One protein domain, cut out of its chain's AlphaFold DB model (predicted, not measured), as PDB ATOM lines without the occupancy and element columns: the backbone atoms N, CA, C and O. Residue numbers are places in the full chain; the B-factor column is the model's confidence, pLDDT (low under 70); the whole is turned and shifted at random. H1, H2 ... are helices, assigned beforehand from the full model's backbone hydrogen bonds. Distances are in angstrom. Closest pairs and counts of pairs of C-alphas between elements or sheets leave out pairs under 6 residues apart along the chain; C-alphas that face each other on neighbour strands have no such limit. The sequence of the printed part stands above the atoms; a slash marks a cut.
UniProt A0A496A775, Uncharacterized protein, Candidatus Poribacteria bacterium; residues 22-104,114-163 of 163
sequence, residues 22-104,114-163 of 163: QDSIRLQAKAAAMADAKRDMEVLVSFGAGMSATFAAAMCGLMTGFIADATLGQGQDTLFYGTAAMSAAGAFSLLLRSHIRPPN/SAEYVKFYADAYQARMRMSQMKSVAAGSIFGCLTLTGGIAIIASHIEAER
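Overview. This is residues 22 to 104 and 114 to 163 of the 163 residues of an uncharacterized protein of Candidatus Poribacteria bacterium (UniProt A0A496A775). What does the model look like at first sight? A long thin rod: the long helix H1 runs along it, H3, nearly as long, crosses H1 as a narrow X near the start of both and then parts from it, and the shorter H2 folds back beside the later part of H1 as a helical hairpin. What is it made of? The printed part has 133 residues with three named helices, in the order H1, H2, H3, and no named strand, and its class is all helix. How large is it? It is extended, with a radius of gyration of the C-alphas of 22.1 A and spans of 79 by 27 by 16 A.

Along the chain. Where is the longest helix? H1 holds residues 22 to 72 and measures 74.1 A from first to last C-alpha. C-alpha 22 is at (257.970, 225.027, 184.269) and C-alpha 72 at (196.527, 190.902, 160.830). Where are the others? H2 holds residues 78 to 99 and measures 31.5 A. H3 holds residues 115 to 161 and measures 69.3 A, ending with C-alpha 161 at (188.609, 199.180, 170.546).

Arrangement. How does H3 stand to H1? They touch, the closest C-alphas being those of Ala 33 and Tyr 121, 4.8 A apart, and they run the same way at a shallow tilt of 20 degrees. Residues 26 to 41 of H1 alone touch H3, and residues 116 to 129 of H3 alone touch H1. How does H2 stand to H1? They form a helical hairpin and touch, with residues 48 to 70 of H1 alone; the closest C-alphas are those of Phe 66 and Thr 78, 6.4 A apart. They run opposite ways at a shallow tilt of 11 degrees. Do H2 and H3 meet? They are apart, with no C-alpha of the one within 8 A of the other. What do the backbones show? In H2 and H3 every O i to N i+4 pair is within hydrogen-bond range, and in H1 45 of 47 are.

Size, cuts and confidence. How far does the printed part reach? The two C-alphas farthest apart are those of Gln 22 and Arg 163, the chain's last residue, 79.1 A. How are the helices linked? H1 to H2 is a tight link of 5 residues. The link from H2 to H3 runs across the cut: residues 105 to 113 are not printed, and C-alphas 104 and 114 are 17.6 A apart. Where is confidence low? The mean pLDDT of the printed part is 80.8, and residues 75 to 78 and 100 to 104 are under 70.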
ATOM      1  N   GLN A  22     258.293 226.434 184.494       77.12
ATOM      2  CA  GLN A  22     257.970 225.027 184.269       77.12
ATOM      3  C   GLN A  22     256.465 224.748 184.460       77.12
ATOM      4  O   GLN A  22     255.871 223.986 183.692       77.12
ATOM      5  N   ASP A  23     255.826 225.408 185.431       83.94
ATOM      6  CA  ASP A  23     254.388 225.269 185.683       83.94
ATOM      7  C   ASP A  23     253.525 225.860 184.561       83.94
ATOM      8  O   ASP A  23     252.507 225.265 184.188       83.94
ATOM      9  N   SER A  24     253.931 226.989 183.970       86.19
ATOM     10  CA  SER A  24     253.187 227.608 182.866       86.19
ATOM     11  C   SER A  24     253.221 226.741 181.601       86.19
ATOM     12  O   SER A  24     252.173 226.489 180.998       86.19
ATOM     13  N   ILE A  25     254.390 226.187 181.257       85.94
ATOM     14  CA  ILE A  25     254.567 225.263 180.127       85.94
ATOM     15  C   ILE A  25     253.728 223.996 180.337       85.94
ATOM     16  O   ILE A  25     253.039 223.532 179.423       85.94
ATOM     17  N   ARG A  26     253.724 223.455 181.558       86.56
ATOM     18  CA  ARG A  26     252.953 222.257 181.910       86.56
ATOM     19  C   ARG A  26     251.442 222.497 181.839       86.56
ATOM     20  O   ARG A  26     250.707 221.647 181.327       86.56
ATOM     21  N   LEU A  27     250.969 223.652 182.309       89.31
ATOM     22  CA  LEU A  27     249.565 224.061 182.201       89.31
ATOM     23  C   LEU A  27     249.137 224.228 180.741       89.31
ATOM     24  O   LEU A  27     248.072 223.738 180.355       89.31
ATOM     25  N   GLN A  28     249.979 224.854 179.919       91.69
ATOM     26  CA  GLN A  28     249.711 225.034 178.495       91.69
ATOM     27  C   GLN A  28     249.664 223.689 177.756       91.69
ATOM     28  O   GLN A  28     248.731 223.440 176.989       91.69
ATOM     29  N   ALA A  29     250.606 222.785 178.044       87.75
ATOM     30  CA  ALA A  29     250.623 221.435 177.483       87.75
ATOM     31  C   ALA A  29     249.356 220.647 177.851       87.75
ATOM     32  O   ALA A  29     248.753 220.004 176.991       87.75
ATOM     33  N   LYS A  30     248.906 220.746 179.108       92.06
ATOM     34  CA  LYS A  30     247.667 220.113 179.580       92.06
ATOM     35  C   LYS A  30     246.427 220.680 178.883       92.06
ATOM     36  O   LYS A  30     245.569 219.910 178.454       92.06
ATOM     37  N   ALA A  31     246.326 222.004 178.757       92.62
ATOM     38  CA  ALA A  31     245.196 222.653 178.095       92.62
ATOM     39  C   ALA A  31     245.106 222.261 176.610       92.62
ATOM     40  O   ALA A  31     244.028 221.899 176.133       92.62
ATOM     41  N   ALA A  32     246.243 222.254 175.907       91.50
ATOM     42  CA  ALA A  32     246.323 221.814 174.517       91.50
ATOM     43  C   ALA A  32     245.915 220.339 174.363       91.50
ATOM     44  O   ALA A  32     245.042 220.025 173.556       91.50
ATOM     45  N   ALA A  33     246.456 219.449 175.203       88.62
ATOM     46  CA  ALA A  33     246.117 218.026 175.192       88.62
ATOM     47  C   ALA A  33     244.611 217.775 175.393       88.62
ATOM     48  O   ALA A  33     244.017 216.940 174.711       88.62
ATOM     49  N   MET A  34     243.964 218.528 176.289       91.56
ATOM     50  CA  MET A  34     242.518 218.429 176.517       91.56
ATOM     51  C   MET A  34     241.686 218.921 175.329       91.56
ATOM     52  O   MET A  34     240.637 218.336 175.037       91.56
ATOM     53  N   ALA A  35     242.120 219.997 174.669       91.69
ATOM     54  CA  ALA A  35     241.447 220.533 173.490       91.69
ATOM     55  C   ALA A  35     241.536 219.560 172.305       91.69
ATOM     56  O   ALA A  35     240.528 219.299 171.647       91.69
ATOM     57  N   ASP A  36     242.709 218.962 172.098       89.12
ATOM     58  CA  ASP A  36     242.939 217.959 171.063       89.12
ATOM     59  C   ASP A  36     242.116 216.689 171.310       89.12
ATOM     60  O   ASP A  36     241.346 216.281 170.441       89.12
ATOM     61  N   ALA A  37     242.165 216.136 172.527       87.88
ATOM     62  CA  ALA A  37     241.367 214.965 172.891       87.88
ATOM     63  C   ALA A  37     239.853 215.216 172.747       87.88
ATOM     64  O   ALA A  37     239.091 214.302 172.434       87.88
ATOM     65  N   LYS A  38     239.385 216.455 172.969       89.00
ATOM     66  CA  LYS A  38     237.983 216.828 172.728       89.00
ATOM     67  C   LYS A  38     237.638 216.771 171.239       89.00
ATOM     68  O   LYS A  38     236.600 216.204 170.908       89.00
ATOM     69  N   ARG A  39     238.475 217.362 170.383       88.56
ATOM     70  CA  ARG A  39     238.249 217.429 168.933       88.56
ATOM     71  C   ARG A  39     238.215 216.034 168.310       88.56
ATOM     72  O   ARG A  39     237.315 215.743 167.529       88.56
ATOM     73  N   ASP A  40     239.134 215.161 168.712       85.31
ATOM     74  CA  ASP A  40     239.213 213.796 168.178       85.31
ATOM     75  C   ASP A  40     237.968 212.970 168.560       85.31
ATOM     76  O   ASP A  40     237.423 212.218 167.751       85.31
ATOM     77  N   MET A  41     237.441 213.178 169.771       82.81
ATOM     78  CA  MET A  41     236.203 212.531 170.219       82.81
ATOM     79  C   MET A  41     234.947 213.057 169.511       82.81
ATOM     80  O   MET A  41     233.957 212.334 169.440       82.81
ATOM     81  N   GLU A  42     234.948 214.288 169.001       86.44
ATOM     82  CA  GLU A  42     233.788 214.876 168.320       86.44
ATOM     83  C   GLU A  42     233.504 214.189 166.977       86.44
ATOM     84  O   GLU A  42     232.351 213.884 166.676       86.44
ATOM     85  N   VAL A  43     234.558 213.839 166.232       80.31
ATOM     86  CA  VAL A  43     234.460 213.056 164.987       80.31
ATOM     87  C   VAL A  43     233.896 211.660 165.259       80.31
ATOM     88  O   VAL A  43     233.045 211.160 164.526       80.31
ATOM     89  N   LEU A  44     234.331 211.033 166.353       77.81
ATOM     90  CA  LEU A  44     233.828 209.722 166.755       77.81
ATOM     91  C   LEU A  44     232.342 209.781 167.139       77.81
ATOM     92  O   LEU A  44     231.571 208.879 166.813       77.81
ATOM     93  N   VAL A  45     231.937 210.850 167.832       80.56
ATOM     94  CA  VAL A  45     230.548 211.061 168.249       80.56
ATOM     95  C   VAL A  45     229.640 211.296 167.045       80.56
ATOM     96  O   VAL A  45     228.561 210.711 167.009       80.56
ATOM     97  N   SER A  46     230.052 212.090 166.053       78.69
ATOM     98  CA  SER A  46     229.237 212.326 164.853       78.69
ATOM     99  C   SER A  46     229.082 211.060 164.005       78.69
ATOM    100  O   SER A  46     227.971 210.748 163.573       78.69
ATOM    101  N   PHE A  47     230.154 210.274 163.851       78.38
ATOM    102  CA  PHE A  47     230.090 208.971 163.191       78.38
ATOM    103  C   PHE A  47     229.168 207.996 163.938       78.38
ATOM    104  O   PHE A  47     228.283 207.380 163.340       78.38
ATOM    105  N   GLY A  48     229.332 207.899 165.262       76.38
ATOM    106  CA  GLY A  48     228.489 207.063 166.114       76.38
ATOM    107  C   GLY A  48     227.016 207.468 166.048       76.38
ATOM    108  O   GLY A  48     226.153 206.602 165.912       76.38
ATOM    109  N   ALA A  49     226.728 208.772 166.066       79.56
ATOM    110  CA  ALA A  49     225.377 209.303 165.933       79.56
ATOM    111  C   ALA A  49     224.745 208.905 164.589       79.56
ATOM    112  O   ALA A  49     223.650 208.340 164.587       79.56
ATOM    113  N   GLY A  50     225.445 209.102 163.465       77.19
ATOM    114  CA  GLY A  50     224.940 208.746 162.134       77.19
ATOM    115  C   GLY A  50     224.637 207.251 161.981       77.19
ATOM    116  O   GLY A  50     223.552 206.873 161.534       77.19
ATOM    117  N   MET A  51     225.554 206.391 162.435       76.62
ATOM    118  CA  MET A  51     225.354 204.939 162.412       76.62
ATOM    119  C   MET A  51     224.184 204.524 163.312       76.62
ATOM    120  O   MET A  51     223.321 203.757 162.895       76.62
ATOM    121  N   SER A  52     224.113 205.059 164.533       78.44
ATOM    122  CA  SER A  52     223.045 204.708 165.477       78.44
ATOM    123  C   SER A  52     221.652 205.135 165.001       78.44
ATOM    124  O   SER A  52     220.693 204.407 165.237       78.44
ATOM    125  N   ALA A  53     221.533 206.263 164.291       77.81
ATOM    126  CA  ALA A  53     220.254 206.765 163.797       77.81
ATOM    127  C   ALA A  53     219.639 205.846 162.730       77.81
ATOM    128  O   ALA A  53     218.455 205.521 162.804       77.81
ATOM    129  N   THR A  54     220.442 205.382 161.769       74.44
ATOM    130  CA  THR A  54     219.971 204.449 160.726       74.44
ATOM    131  C   THR A  54     219.564 203.102 161.315       74.44
ATOM    132  O   THR A  54     218.517 202.563 160.962       74.44
ATOM    133  N   PHE A  55     220.339 202.598 162.275       80.00
ATOM    134  CA  PHE A  55     220.009 201.374 162.991       80.00
ATOM    135  C   PHE A  55     218.721 201.513 163.815       80.00
ATOM    136  O   PHE A  55     217.854 200.644 163.754       80.00
ATOM    137  N   ALA A  56     218.555 202.624 164.538       79.12
ATOM    138  CA  ALA A  56     217.336 202.905 165.292       79.12
ATOM    139  C   ALA A  56     216.104 202.987 164.377       79.12
ATOM    140  O   ALA A  56     215.062 202.425 164.710       79.12
ATOM    141  N   ALA A  57     216.225 203.622 163.207       76.12
ATOM    142  CA  ALA A  57     215.154 203.678 162.215       76.12
ATOM    143  C   ALA A  57     214.801 202.286 161.665       76.12
ATOM    144  O   ALA A  57     213.621 201.946 161.579       76.12
ATOM    145  N   ALA A  58     215.808 201.460 161.359       77.38
ATOM    146  CA  ALA A  58     215.602 200.087 160.903       77.38
ATOM    147  C   ALA A  58     214.892 199.233 161.967       77.38
ATOM    148  O   ALA A  58     213.915 198.555 161.659       77.38
ATOM    149  N   MET A  59     215.328 199.318 163.227       79.69
ATOM    150  CA  MET A  59     214.676 198.623 164.341       79.69
ATOM    151  C   MET A  59     213.241 199.104 164.557       79.69
ATOM    152  O   MET A  59     212.361 198.286 164.805       79.69
ATOM    153  N   CYS A  60     212.987 200.407 164.424       80.94
ATOM    154  CA  CYS A  60     211.638 200.958 164.514       80.94
ATOM    155  C   CYS A  60     210.731 200.376 163.418       80.94
ATOM    156  O   CYS A  60     209.666 199.852 163.728       80.94
ATOM    157  N   GLY A  61     211.191 200.364 162.160       75.69
ATOM    158  CA  GLY A  61     210.442 199.779 161.043       75.69
ATOM    159  C   GLY A  61     210.156 198.285 161.222       75.69
ATOM    160  O   GLY A  61     209.036 197.844 160.974       75.69
ATOM    161  N   LEU A  62     211.133 197.516 161.719       78.69
ATOM    162  CA  LEU A  62     210.949 196.094 162.032       78.69
ATOM    163  C   LEU A  62     209.917 195.882 163.146       78.69
ATOM    164  O   LEU A  62     209.066 195.004 163.026       78.69
ATOM    165  N   MET A  63     209.947 196.705 164.197       75.62
ATOM    166  CA  MET A  63     208.956 196.643 165.277       75.62
ATOM    167  C   MET A  63     207.553 197.016 164.790       75.62
ATOM    168  O   MET A  63     206.592 196.342 165.147       75.62
ATOM    169  N   THR A  64     207.413 198.045 163.948       80.00
ATOM    170  CA  THR A  64     206.117 198.407 163.353       80.00
ATOM    171  C   THR A  64     205.586 197.294 162.452       80.00
ATOM    172  O   THR A  64     204.406 196.965 162.541       80.00
ATOM    173  N   GLY A  65     206.447 196.679 161.635       77.75
ATOM    174  CA  GLY A  65     206.081 195.531 160.803       77.75
ATOM    175  C   GLY A  65     205.620 194.335 161.637       77.75
ATOM    176  O   GLY A  65     204.584 193.753 161.340       77.75
ATOM    177  N   PHE A  66     206.327 194.030 162.729       77.06
ATOM    178  CA  PHE A  66     205.946 192.964 163.656       77.06
ATOM    179  C   PHE A  66     204.575 193.211 164.299       77.06
ATOM    180  O   PHE A  66     203.757 192.297 164.368       77.06
ATOM    181  N   ILE A  67     204.312 194.440 164.756       75.44
ATOM    182  CA  ILE A  67     203.013 194.802 165.341       75.44
ATOM    183  C   ILE A  67     201.905 194.670 164.288       75.44
ATOM    184  O   ILE A  67     200.874 194.076 164.580       75.44
ATOM    185  N   ALA A  68     202.129 195.164 163.066       78.62
ATOM    186  CA  ALA A  68     201.154 195.069 161.981       78.62
ATOM    187  C   ALA A  68     200.840 193.608 161.599       78.62
ATOM    188  O   ALA A  68     199.673 193.242 161.460       78.62
ATOM    189  N   ASP A  69     201.862 192.758 161.492       79.12
ATOM    190  CA  ASP A  69     201.703 191.334 161.172       79.12
ATOM    191  C   ASP A  69     200.950 190.580 162.283       79.12
ATOM    192  O   ASP A  69     200.005 189.831 162.021       79.12
ATOM    193  N   ALA A  70     201.284 190.873 163.547       74.50
ATOM    194  CA  ALA A  70     200.571 190.336 164.702       74.50
ATOM    195  C   ALA A  70     199.089 190.755 164.722       74.50
ATOM    196  O   ALA A  70     198.238 189.933 165.058       74.50
ATOM    197  N   THR A  71     198.766 191.996 164.329       79.12
ATOM    198  CA  THR A  71     197.371 192.471 164.256       79.12
ATOM    199  C   THR A  71     196.569 191.851 163.110       79.12
ATOM    200  O   THR A  71     195.363 191.675 163.246       79.12
ATOM    201  N   LEU A  72     197.209 191.485 161.995       83.56
ATOM    202  CA  LEU A  72     196.527 190.902 160.830       83.56
ATOM    203  C   LEU A  72     196.370 189.373 160.912       83.56
ATOM    204  O   LEU A  72     195.715 188.777 160.058       83.56
ATOM    205  N   GLY A  73     196.945 188.726 161.931       77.81
ATOM    206  CA  GLY A  73     196.765 187.295 162.186       77.81
ATOM    207  C   GLY A  73     197.514 186.365 161.223       77.81
ATOM    208  O   GLY A  73     197.241 185.162 161.209       77.81
ATOM    209  N   GLN A  74     198.480 186.864 160.443       76.94
ATOM    210  CA  GLN A  74     199.350 186.037 159.594       76.94
ATOM    211  C   GLN A  74     200.492 185.422 160.428       76.94
ATOM    212  O   GLN A  74     201.667 185.723 160.273       76.94
ATOM    213  N   GLY A  75     200.147 184.535 161.362       61.81
ATOM    214  CA  GLY A  75     201.033 184.072 162.442       61.81
ATOM    215  C   GLY A  75     202.259 183.218 162.073       61.81
ATOM    216  O   GLY A  75     202.826 182.608 162.979       61.81
ATOM    217  N   GLN A  76     202.681 183.125 160.808       63.69
ATOM    218  CA  GLN A  76     203.736 182.185 160.395       63.69
ATOM    219  C   GLN A  76     205.141 182.804 160.249       63.69
ATOM    220  O   GLN A  76     206.120 182.084 160.451       63.69
ATOM    221  N   ASP A  77     205.270 184.120 160.026       67.69
ATOM    222  CA  ASP A  77     206.574 184.746 159.720       67.69
ATOM    223  C   ASP A  77     207.190 185.567 160.873       67.69
ATOM    224  O   ASP A  77     208.370 185.933 160.836       67.69
ATOM    225  N   THR A  78     206.445 185.804 161.956       67.31
ATOM    226  CA  THR A  78     206.864 186.630 163.111       67.31
ATOM    227  C   THR A  78     208.187 186.195 163.754       67.31
ATOM    228  O   THR A  78     209.008 187.034 164.141       67.31
ATOM    229  N   LEU A  79     208.441 184.886 163.845       73.81
ATOM    230  CA  LEU A  79     209.666 184.343 164.444       73.81
ATOM    231  C   LEU A  79     210.906 184.614 163.571       73.81
ATOM    232  O   LEU A  79     212.001 184.858 164.091       73.81
ATOM    233  N   PHE A  80     210.733 184.639 162.247       76.19
ATOM    234  CA  PHE A  80     211.810 184.928 161.300       76.19
ATOM    235  C   PHE A  80     212.226 186.403 161.365       76.19
ATOM    236  O   PHE A  80     213.417 186.707 161.449       76.19
ATOM    237  N   TYR A  81     211.260 187.325 161.439       72.69
ATOM    238  CA  TYR A  81     211.546 188.756 161.598       72.69
ATOM    239  C   TYR A  81     212.204 189.078 162.942       72.69
ATOM    240  O   TYR A  81     213.174 189.839 162.985       72.69
ATOM    241  N   GLY A  82     211.736 188.461 164.033       74.06
ATOM    242  CA  GLY A  82     212.316 188.665 165.362       74.06
ATOM    243  C   GLY A  82     213.773 188.200 165.451       74.06
ATOM    244  O   GLY A  82     214.640 188.927 165.945       74.06
ATOM    245  N   THR A  83     214.073 187.009 164.924       75.00
ATOM    246  CA  THR A  83     215.443 186.467 164.912       75.00
ATOM    247  C   THR A  83     216.367 187.252 163.979       75.00
ATOM    248  O   THR A  83     217.494 187.575 164.369       75.00
ATOM    249  N   ALA A  84     215.885 187.652 162.797       77.81
ATOM    250  CA  ALA A  84     216.628 188.509 161.878       77.81
ATOM    251  C   ALA A  84     216.977 189.861 162.526       77.81
ATOM    252  O   ALA A  84     218.144 190.258 162.509       77.81
ATOM    253  N   ALA A  85     216.015 190.518 163.186       77.12
ATOM    254  CA  ALA A  85     216.230 191.789 163.879       77.12
ATOM    255  C   ALA A  85     217.280 191.675 164.997       77.12
ATOM    256  O   ALA A  85     218.214 192.478 165.065       77.12
ATOM    257  N   MET A  86     217.181 190.642 165.842       76.75
ATOM    258  CA  MET A  86     218.146 190.387 166.919       76.75
ATOM    259  C   MET A  86     219.554 190.105 166.376       76.75
ATOM    260  O   MET A  86     220.541 190.611 166.916       76.75
ATOM    261  N   SER A  87     219.660 189.337 165.287       79.19
ATOM    262  CA  SER A  87     220.947 189.026 164.655       79.19
ATOM    263  C   SER A  87     221.599 190.264 164.029       79.19
ATOM    264  O   SER A  87     222.792 190.501 164.241       79.19
ATOM    265  N   ALA A  88     220.813 191.109 163.352       80.25
ATOM    266  CA  ALA A  88     221.275 192.372 162.789       80.25
ATOM    267  C   ALA A  88     221.729 193.338 163.893       80.25
ATOM    268  O   ALA A  88     222.793 193.949 163.778       80.25
ATOM    269  N   ALA A  89     220.983 193.414 165.001       79.75
ATOM    270  CA  ALA A  89     221.362 194.184 166.182       79.75
ATOM    271  C   ALA A  89     222.685 193.712 166.796       79.75
ATOM    272  O   ALA A  89     223.551 194.528 167.137       79.75
ATOM    273  N   GLY A  90     222.867 192.393 166.904       79.38
ATOM    274  CA  GLY A  90     224.103 191.782 167.381       79.38
ATOM    275  C   GLY A  90     225.292 192.096 166.472       79.38
ATOM    276  O   GLY A  90     226.321 192.583 166.945       79.38
ATOM    277  N   ALA A  91     225.138 191.894 165.161       83.38
ATOM    278  CA  ALA A  91     226.173 192.186 164.172       83.38
ATOM    279  C   ALA A  91     226.557 193.673 164.174       83.38
ATOM    280  O   ALA A  91     227.740 194.009 164.234       83.38
ATOM    281  N   PHE A  92     225.569 194.568 164.201       82.19
ATOM    282  CA  PHE A  92     225.793 196.009 164.283       82.19
ATOM    283  C   PHE A  92     226.527 196.406 165.569       82.19
ATOM    284  O   PHE A  92     227.476 197.185 165.522       82.19
ATOM    285  N   SER A  93     226.164 195.816 166.711       78.56
ATOM    286  CA  SER A  93     226.853 196.051 167.987       78.56
ATOM    287  C   SER A  93     228.319 195.606 167.950       78.56
ATOM    288  O   SER A  93     229.193 196.294 168.486       78.56
ATOM    289  N   LEU A  94     228.615 194.480 167.294       80.62
ATOM    290  CA  LEU A  94     229.984 193.996 167.100       80.62
ATOM    291  C   LEU A  94     230.782 194.900 166.152       80.62
ATOM    292  O   LEU A  94     231.936 195.212 166.448       80.62
ATOM    293  N   LEU A  95     230.163 195.366 165.065       81.19
ATOM    294  CA  LEU A  95     230.773 196.307 164.123       81.19
ATOM    295  C   LEU A  95     231.052 197.663 164.773       81.19
ATOM    296  O   LEU A  95     232.146 198.204 164.618       81.19
ATOM    297  N   LEU A  96     230.114 198.188 165.568       78.12
ATOM    298  CA  LEU A  96     230.354 199.392 166.360       78.12
ATOM    299  C   LEU A  96     231.510 199.182 167.324       78.12
ATOM    300  O   LEU A  96     232.382 200.036 167.442       78.12
ATOM    301  N   ARG A  97     231.546 198.041 168.014       76.62
ATOM    302  CA  ARG A  97     232.620 197.751 168.960       76.62
ATOM    303  C   ARG A  97     233.981 197.648 168.274       76.62
ATOM    304  O   ARG A  97     234.963 198.044 168.898       76.62
ATOM    305  N   SER A  98     234.047 197.139 167.043       77.88
ATOM    306  CA  SER A  98     235.299 197.034 166.288       77.88
ATOM    307  C   SER A  98     235.744 198.362 165.670       77.88
ATOM    308  O   SER A  98     236.938 198.637 165.670       77.88
ATOM    309  N   HIS A  99     234.815 199.208 165.212       71.81
ATOM    310  CA  HIS A  99     235.144 200.469 164.529       71.81
ATOM    311  C   HIS A  99     235.229 201.680 165.471       71.81
ATOM    312  O   HIS A  99     236.072 202.550 165.280       71.81
ATOM    313  N   ILE A 100     234.384 201.752 166.506       69.50
ATOM    314  CA  ILE A 100     234.317 202.896 167.441       69.50
ATOM    315  C   ILE A 100     235.318 202.752 168.598       69.50
ATOM    316  O   ILE A 100     235.592 203.716 169.312       69.50
ATOM    317  N   ARG A 101     235.934 201.577 168.780       62.72
ATOM    318  CA  ARG A 101     237.149 201.447 169.593       62.72
ATOM    319  C   ARG A 101     238.379 201.429 168.686       62.72
ATOM    320  O   ARG A 101     238.897 200.346 168.438       62.72
ATOM    321  N   PRO A 102     238.950 202.574 168.288       57.88
ATOM    322  CA  PRO A 102     240.393 202.605 168.174       57.88
ATOM    323  C   PRO A 102     240.926 202.462 169.613       57.88
ATOM    324  O   PRO A 102     240.705 203.351 170.441       57.88
ATOM    325  N   PRO A 103     241.555 201.326 169.980       57.59
ATOM    326  CA  PRO A 103     242.070 201.122 171.334       57.59
ATOM    327  C   PRO A 103     243.226 202.071 171.650       57.59
ATOM    328  O   PRO A 103     243.615 202.188 172.809       57.59
ATOM    329  N   ASN A 104     243.749 202.758 170.635       68.75
ATOM    330  CA  ASN A 104     244.899 203.619 170.754       68.75
ATOM    331  C   ASN A 104     244.577 205.029 170.257       68.75
ATOM    332  O   ASN A 104     243.951 205.175 169.202       68.75
ATOM    333  N   SER A 114     256.409 215.857 173.982       93.19
ATOM    334  CA  SER A 114     257.024 215.507 175.268       93.19
ATOM    335  C   SER A 114     256.254 214.376 175.959       93.19
ATOM    336  O   SER A 114     255.030 214.280 175.842       93.19
ATOM    337  N   ALA A 115     256.952 213.535 176.728       90.75
ATOM    338  CA  ALA A 115     256.327 212.430 177.462       90.75
ATOM    339  C   ALA A 115     255.229 212.908 178.435       90.75
ATOM    340  O   ALA A 115     254.221 212.227 178.627       90.75
ATOM    341  N   GLU A 116     255.382 214.110 179.005       90.25
ATOM    342  CA  GLU A 116     254.358 214.728 179.853       90.25
ATOM    343  C   GLU A 116     253.076 215.054 179.079       90.25
ATOM    344  O   GLU A 116     251.982 214.756 179.561       90.25
ATOM    345  N   TYR A 117     253.194 215.608 177.865       91.44
ATOM    346  CA  TYR A 117     252.039 215.874 177.006       91.44
ATOM    347  C   TYR A 117     251.301 214.575 176.664       91.44
ATOM    348  O   TYR A 117     250.079 214.519 176.791       91.44
ATOM    349  N   VAL A 118     252.036 213.516 176.299       91.62
ATOM    350  CA  VAL A 118     251.453 212.202 175.972       91.62
ATOM    351  C   VAL A 118     250.655 211.647 177.154       91.62
ATOM    352  O   VAL A 118     249.536 211.170 176.964       91.62
ATOM    353  N   LYS A 119     251.181 211.768 178.380       91.00
ATOM    354  CA  LYS A 119     250.479 211.334 179.594       91.00
ATOM    355  C   LYS A 119     249.192 212.130 179.829       91.00
ATOM    356  O   LYS A 119     248.137 211.528 180.012       91.00
ATOM    357  N   PHE A 120     249.249 213.464 179.765       92.00
ATOM    358  CA  PHE A 120     248.050 214.295 179.932       92.00
ATOM    359  C   PHE A 120     246.999 214.041 178.853       92.00
ATOM    360  O   PHE A 120     245.805 214.030 179.156       92.00
ATOM    361  N   TYR A 121     247.434 213.818 177.615       91.06
ATOM    362  CA  TYR A 121     246.549 213.481 176.510       91.06
ATOM    363  C   TYR A 121     245.875 212.123 176.733       91.06
ATOM    364  O   TYR A 121     244.653 212.038 176.636       91.06
ATOM    365  N   ALA A 122     246.633 211.082 177.095       90.12
ATOM    366  CA  ALA A 122     246.095 209.747 177.351       90.12
ATOM    367  C   ALA A 122     245.061 209.744 178.491       90.12
ATOM    368  O   ALA A 122     243.971 209.191 178.326       90.12
ATOM    369  N   ASP A 123     245.360 210.421 179.604       91.31
ATOM    370  CA  ASP A 123     244.445 210.541 180.744       91.31
ATOM    371  C   ASP A 123     243.157 211.291 180.352       91.31
ATOM    372  O   ASP A 123     242.043 210.837 180.638       91.31
ATOM    373  N   ALA A 124     243.287 212.422 179.644       91.00
ATOM    374  CA  ALA A 124     242.146 213.210 179.180       91.00
ATOM    375  C   ALA A 124     241.285 212.444 178.160       91.00
ATOM    376  O   ALA A 124     240.051 212.502 178.217       91.00
ATOM    377  N   TYR A 125     241.926 211.703 177.254       88.31
ATOM    378  CA  TYR A 125     241.269 210.866 176.259       88.31
ATOM    379  C   TYR A 125     240.483 209.731 176.926       88.31
ATOM    380  O   TYR A 125     239.287 209.580 176.669       88.31
ATOM    381  N   GLN A 126     241.096 208.992 177.861       88.62
ATOM    382  CA  GLN A 126     240.414 207.930 178.610       88.62
ATOM    383  C   GLN A 126     239.227 208.459 179.422       88.62
ATOM    384  O   GLN A 126     238.149 207.855 179.408       88.62
ATOM    385  N   ALA A 127     239.392 209.597 180.104       89.69
ATOM    386  CA  ALA A 127     238.314 210.215 180.870       89.69
ATOM    387  C   ALA A 127     237.115 210.573 179.974       89.69
ATOM    388  O   ALA A 127     235.965 210.270 180.310       89.69
ATOM    389  N   ARG A 128     237.367 211.154 178.792       87.75
ATOM    390  CA  ARG A 128     236.305 211.468 177.825       87.75
ATOM    391  C   ARG A 128     235.670 210.228 177.215       87.75
ATOM    392  O   ARG A 128     234.450 210.211 177.046       87.75
ATOM    393  N   MET A 129     236.457 209.198 176.922       84.44
ATOM    394  CA  MET A 129     235.945 207.936 176.395       84.44
ATOM    395  C   MET A 129     234.944 207.301 177.369       84.44
ATOM    396  O   MET A 129     233.845 206.933 176.955       84.44
ATOM    397  N   ARG A 130     235.272 207.257 178.669       88.38
ATOM    398  CA  ARG A 130     234.361 206.757 179.716       88.38
ATOM    399  C   ARG A 130     233.072 207.572 179.795       88.38
ATOM    400  O   ARG A 130     231.988 207.000 179.832       88.38
ATOM    401  N   MET A 131     233.179 208.901 179.761       88.19
ATOM    402  CA  MET A 131     232.005 209.777 179.781       88.19
ATOM    403  C   MET A 131     231.112 209.571 178.549       88.19
ATOM    404  O   MET A 131     229.890 209.547 178.675       88.19
ATOM    405  N   SER A 132     231.700 209.403 177.361       83.19
ATOM    406  CA  SER A 132     230.943 209.143 176.131       83.19
ATOM    407  C   SER A 132     230.236 207.783 176.182       83.19
ATOM    408  O   SER A 132     229.050 207.690 175.871       83.19
ATOM    409  N   GLN A 133     230.912 206.750 176.697       82.75
ATOM    410  CA  GLN A 133     230.302 205.438 176.930       82.75
ATOM    411  C   GLN A 133     229.107 205.531 177.884       82.75
ATOM    412  O   GLN A 133     228.029 205.057 177.537       82.75
ATOM    413  N   MET A 134     229.246 206.212 179.026       84.56
ATOM    414  CA  MET A 134     228.130 206.407 179.962       84.56
ATOM    415  C   MET A 134     226.941 207.127 179.313       84.56
ATOM    416  O   MET A 134     225.801 206.713 179.508       84.56
ATOM    417  N   LYS A 135     227.194 208.155 178.489       85.94
ATOM    418  CA  LYS A 135     226.135 208.855 177.746       85.94
ATOM    419  C   LYS A 135     225.437 207.947 176.738       85.94
ATOM    420  O   LYS A 135     224.214 207.963 176.671       85.94
ATOM    421  N   SER A 136     226.192 207.145 175.986       79.12
ATOM    422  CA  SER A 136     225.613 206.207 175.015       79.12
ATOM    423  C   SER A 136     224.777 205.113 175.685       79.12
ATOM    424  O   SER A 136     223.682 204.820 175.217       79.12
ATOM    425  N   VAL A 137     225.234 204.572 176.820       79.44
ATOM    426  CA  VAL A 137     224.474 203.597 177.617       79.44
ATOM    427  C   VAL A 137     223.188 204.226 178.155       79.44
ATOM    428  O   VAL A 137     222.122 203.625 178.044       79.44
ATOM    429  N   ALA A 138     223.264 205.449 178.687       84.12
ATOM    430  CA  ALA A 138     222.086 206.167 179.165       84.12
ATOM    431  C   ALA A 138     221.080 206.434 178.031       84.12
ATOM    432  O   ALA A 138     219.892 206.167 178.192       84.12
ATOM    433  N   ALA A 139     221.555 206.895 176.870       81.56
ATOM    434  CA  ALA A 139     220.713 207.139 175.702       81.56
ATOM    435  C   ALA A 139     220.056 205.850 175.181       81.56
ATOM    436  O   ALA A 139     218.853 205.836 174.930       81.56
ATOM    437  N   GLY A 140     220.821 204.757 175.080       73.94
ATOM    438  CA  GLY A 140     220.303 203.451 174.670       73.94
ATOM    439  C   GLY A 140     219.255 202.899 175.638       73.94
ATOM    440  O   GLY A 140     218.247 202.358 175.196       73.94
ATOM    441  N   SER A 141     219.449 203.095 176.946       77.88
ATOM    442  CA  SER A 141     218.475 202.710 177.974       77.88
ATOM    443  C   SER A 141     217.157 203.477 177.830       77.88
ATOM    444  O   SER A 141     216.091 202.867 177.780       77.88
ATOM    445  N   ILE A 142     217.220 204.807 177.672       80.06
ATOM    446  CA  ILE A 142     216.026 205.644 177.461       80.06
ATOM    447  C   ILE A 142     215.289 205.212 176.191       80.06
ATOM    448  O   ILE A 142     214.073 205.034 176.222       80.06
ATOM    449  N   PHE A 143     216.020 205.009 175.094       78.56
ATOM    450  CA  PHE A 143     215.433 204.567 173.833       78.56
ATOM    451  C   PHE A 143     214.742 203.205 173.977       78.56
ATOM    452  O   PHE A 143     213.579 203.072 173.604       78.56
ATOM    453  N   GLY A 144     215.406 202.226 174.600       72.62
ATOM    454  CA  GLY A 144     214.830 200.907 174.865       72.62
ATOM    455  C   GLY A 144     213.545 200.981 175.695       72.62
ATOM    456  O   GLY A 144     212.526 200.402 175.316       72.62
ATOM    457  N   CYS A 145     213.548 201.761 176.778       75.94
ATOM    458  CA  CYS A 145     212.362 201.956 177.611       75.94
ATOM    459  C   CYS A 145     211.195 202.573 176.829       75.94
ATOM    460  O   CYS A 145     210.081 202.065 176.924       75.94
ATOM    461  N   LEU A 146     211.444 203.621 176.036       76.44
ATOM    462  CA  LEU A 146     210.407 204.273 175.229       76.44
ATOM    463  C   LEU A 146     209.823 203.333 174.170       76.44
ATOM    464  O   LEU A 146     208.615 203.342 173.944       76.44
ATOM    465  N   THR A 147     210.659 202.501 173.545       75.94
ATOM    466  CA  THR A 147     210.173 201.517 172.568       75.94
ATOM    467  C   THR A 147     209.285 200.451 173.211       75.94
ATOM    468  O   THR A 147     208.254 200.097 172.643       75.94
ATOM    469  N   LEU A 148     209.630 199.987 174.419       72.62
ATOM    470  CA  LEU A 148     208.834 198.997 175.147       72.62
ATOM    471  C   LEU A 148     207.496 199.575 175.624       72.62
ATOM    472  O   LEU A 148     206.454 198.956 175.415       72.62
ATOM    473  N   THR A 149     207.495 200.763 176.233       80.69
ATOM    474  CA  THR A 149     206.257 201.376 176.740       80.69
ATOM    475  C   THR A 149     205.334 201.831 175.613       80.69
ATOM    476  O   THR A 149     204.126 201.619 175.703       80.69
ATOM    477  N   GLY A 150     205.887 202.391 174.532       78.31
ATOM    478  CA  GLY A 150     205.119 202.779 173.350       78.31
ATOM    479  C   GLY A 150     204.429 201.588 172.683       78.31
ATOM    480  O   GLY A 150     203.246 201.672 172.360       78.31
ATOM    481  N   GLY A 151     205.127 200.454 172.550       74.00
ATOM    482  CA  GLY A 151     204.540 199.227 172.006       74.00
ATOM    483  C   GLY A 151     203.368 198.702 172.843       74.00
ATOM    484  O   GLY A 151     202.320 198.371 172.293       74.00
ATOM    485  N   ILE A 152     203.507 198.691 174.173       77.50
ATOM    486  CA  ILE A 152     202.442 198.234 175.083       77.50
ATOM    487  C   ILE A 152     201.203 199.136 174.990       77.50
ATOM    488  O   ILE A 152     200.086 198.626 174.956       77.50
ATOM    489  N   ALA A 153     201.384 200.458 174.923       82.06
ATOM    490  CA  ALA A 153     200.270 201.403 174.839       82.06
ATOM    491  C   ALA A 153     199.430 201.209 173.565       82.06
ATOM    492  O   ALA A 153     198.202 201.248 173.628       82.06
ATOM    493  N   ILE A 154     200.082 200.944 172.426       79.06
ATOM    494  CA  ILE A 154     199.390 200.675 171.158       79.06
ATOM    495  C   ILE A 154     198.553 199.394 171.273       79.06
ATOM    496  O   ILE A 154     197.368 199.411 170.942       79.06
ATOM    497  N   ILE A 155     199.125 198.313 171.814       77.62
ATOM    498  CA  ILE A 155     198.402 197.044 172.009       77.62
ATOM    499  C   ILE A 155     197.197 197.240 172.939       77.62
ATOM    500  O   ILE A 155     196.097 196.790 172.623       77.62
ATOM    501  N   ALA A 156     197.377 197.952 174.055       82.69
ATOM    502  CA  ALA A 156     196.297 198.233 174.997       82.69
ATOM    503  C   ALA A 156     195.144 199.016 174.344       82.69
ATOM    504  O   ALA A 156     193.987 198.631 174.504       82.69
ATOM    505  N   SER A 157     195.454 200.048 173.546       84.94
ATOM    506  CA  SER A 157     194.430 200.821 172.824       84.94
ATOM    507  C   SER A 157     193.657 199.993 171.794       84.94
ATOM    508  O   SER A 157     192.479 200.251 171.555       84.94
ATOM    509  N   HIS A 158     194.288 198.971 171.211       78.06
ATOM    510  CA  HIS A 158     193.623 198.102 170.247       78.06
ATOM    511  C   HIS A 158     192.649 197.124 170.923       78.06
ATOM    512  O   HIS A 158     191.556 196.914 170.403       78.06
ATOM    513  N   ILE A 159     193.008 196.578 172.093       82.94
ATOM    514  CA  ILE A 159     192.135 195.682 172.878       82.94
ATOM    515  C   ILE A 159     190.883 196.422 173.368       82.94
ATOM    516  O   ILE A 159     189.798 195.846 173.387       82.94
ATOM    517  N   GLU A 160     191.010 197.696 173.754       90.69
ATOM    518  CA  GLU A 160     189.851 198.517 174.133       90.69
ATOM    519  C   GLU A 160     188.912 198.801 172.957       90.69
ATOM    520  O   GLU A 160     187.709 198.890 173.170       90.69
ATOM    521  N   ALA A 161     189.428 198.912 171.729       88.81
ATOM    522  CA  ALA A 161     188.609 199.180 170.546       88.81
ATOM    523  C   ALA A 161     187.766 197.973 170.087       88.81
ATOM    524  O   ALA A 161     186.761 198.164 169.405       88.81
ATOM    525  N   GLU A 162     188.165 196.746 170.435       84.94
ATOM    526  CA  GLU A 162     187.412 195.524 170.108       84.94
ATOM    527  C   GLU A 162     186.323 195.174 171.135       84.94
ATOM    528  O   GLU A 162     185.539 194.251 170.903       84.94
ATOM    529  N   ARG A 163     186.277 195.878 172.270       86.25
ATOM    530  CA  ARG A 163     185.356 195.606 173.377       86.25
ATOM    531  C   ARG A 163     184.083 196.442 173.302       86.25
ATOM    532  O   ARG A 163     183.017 195.867 173.617       86.25
TER     533      ARG A 163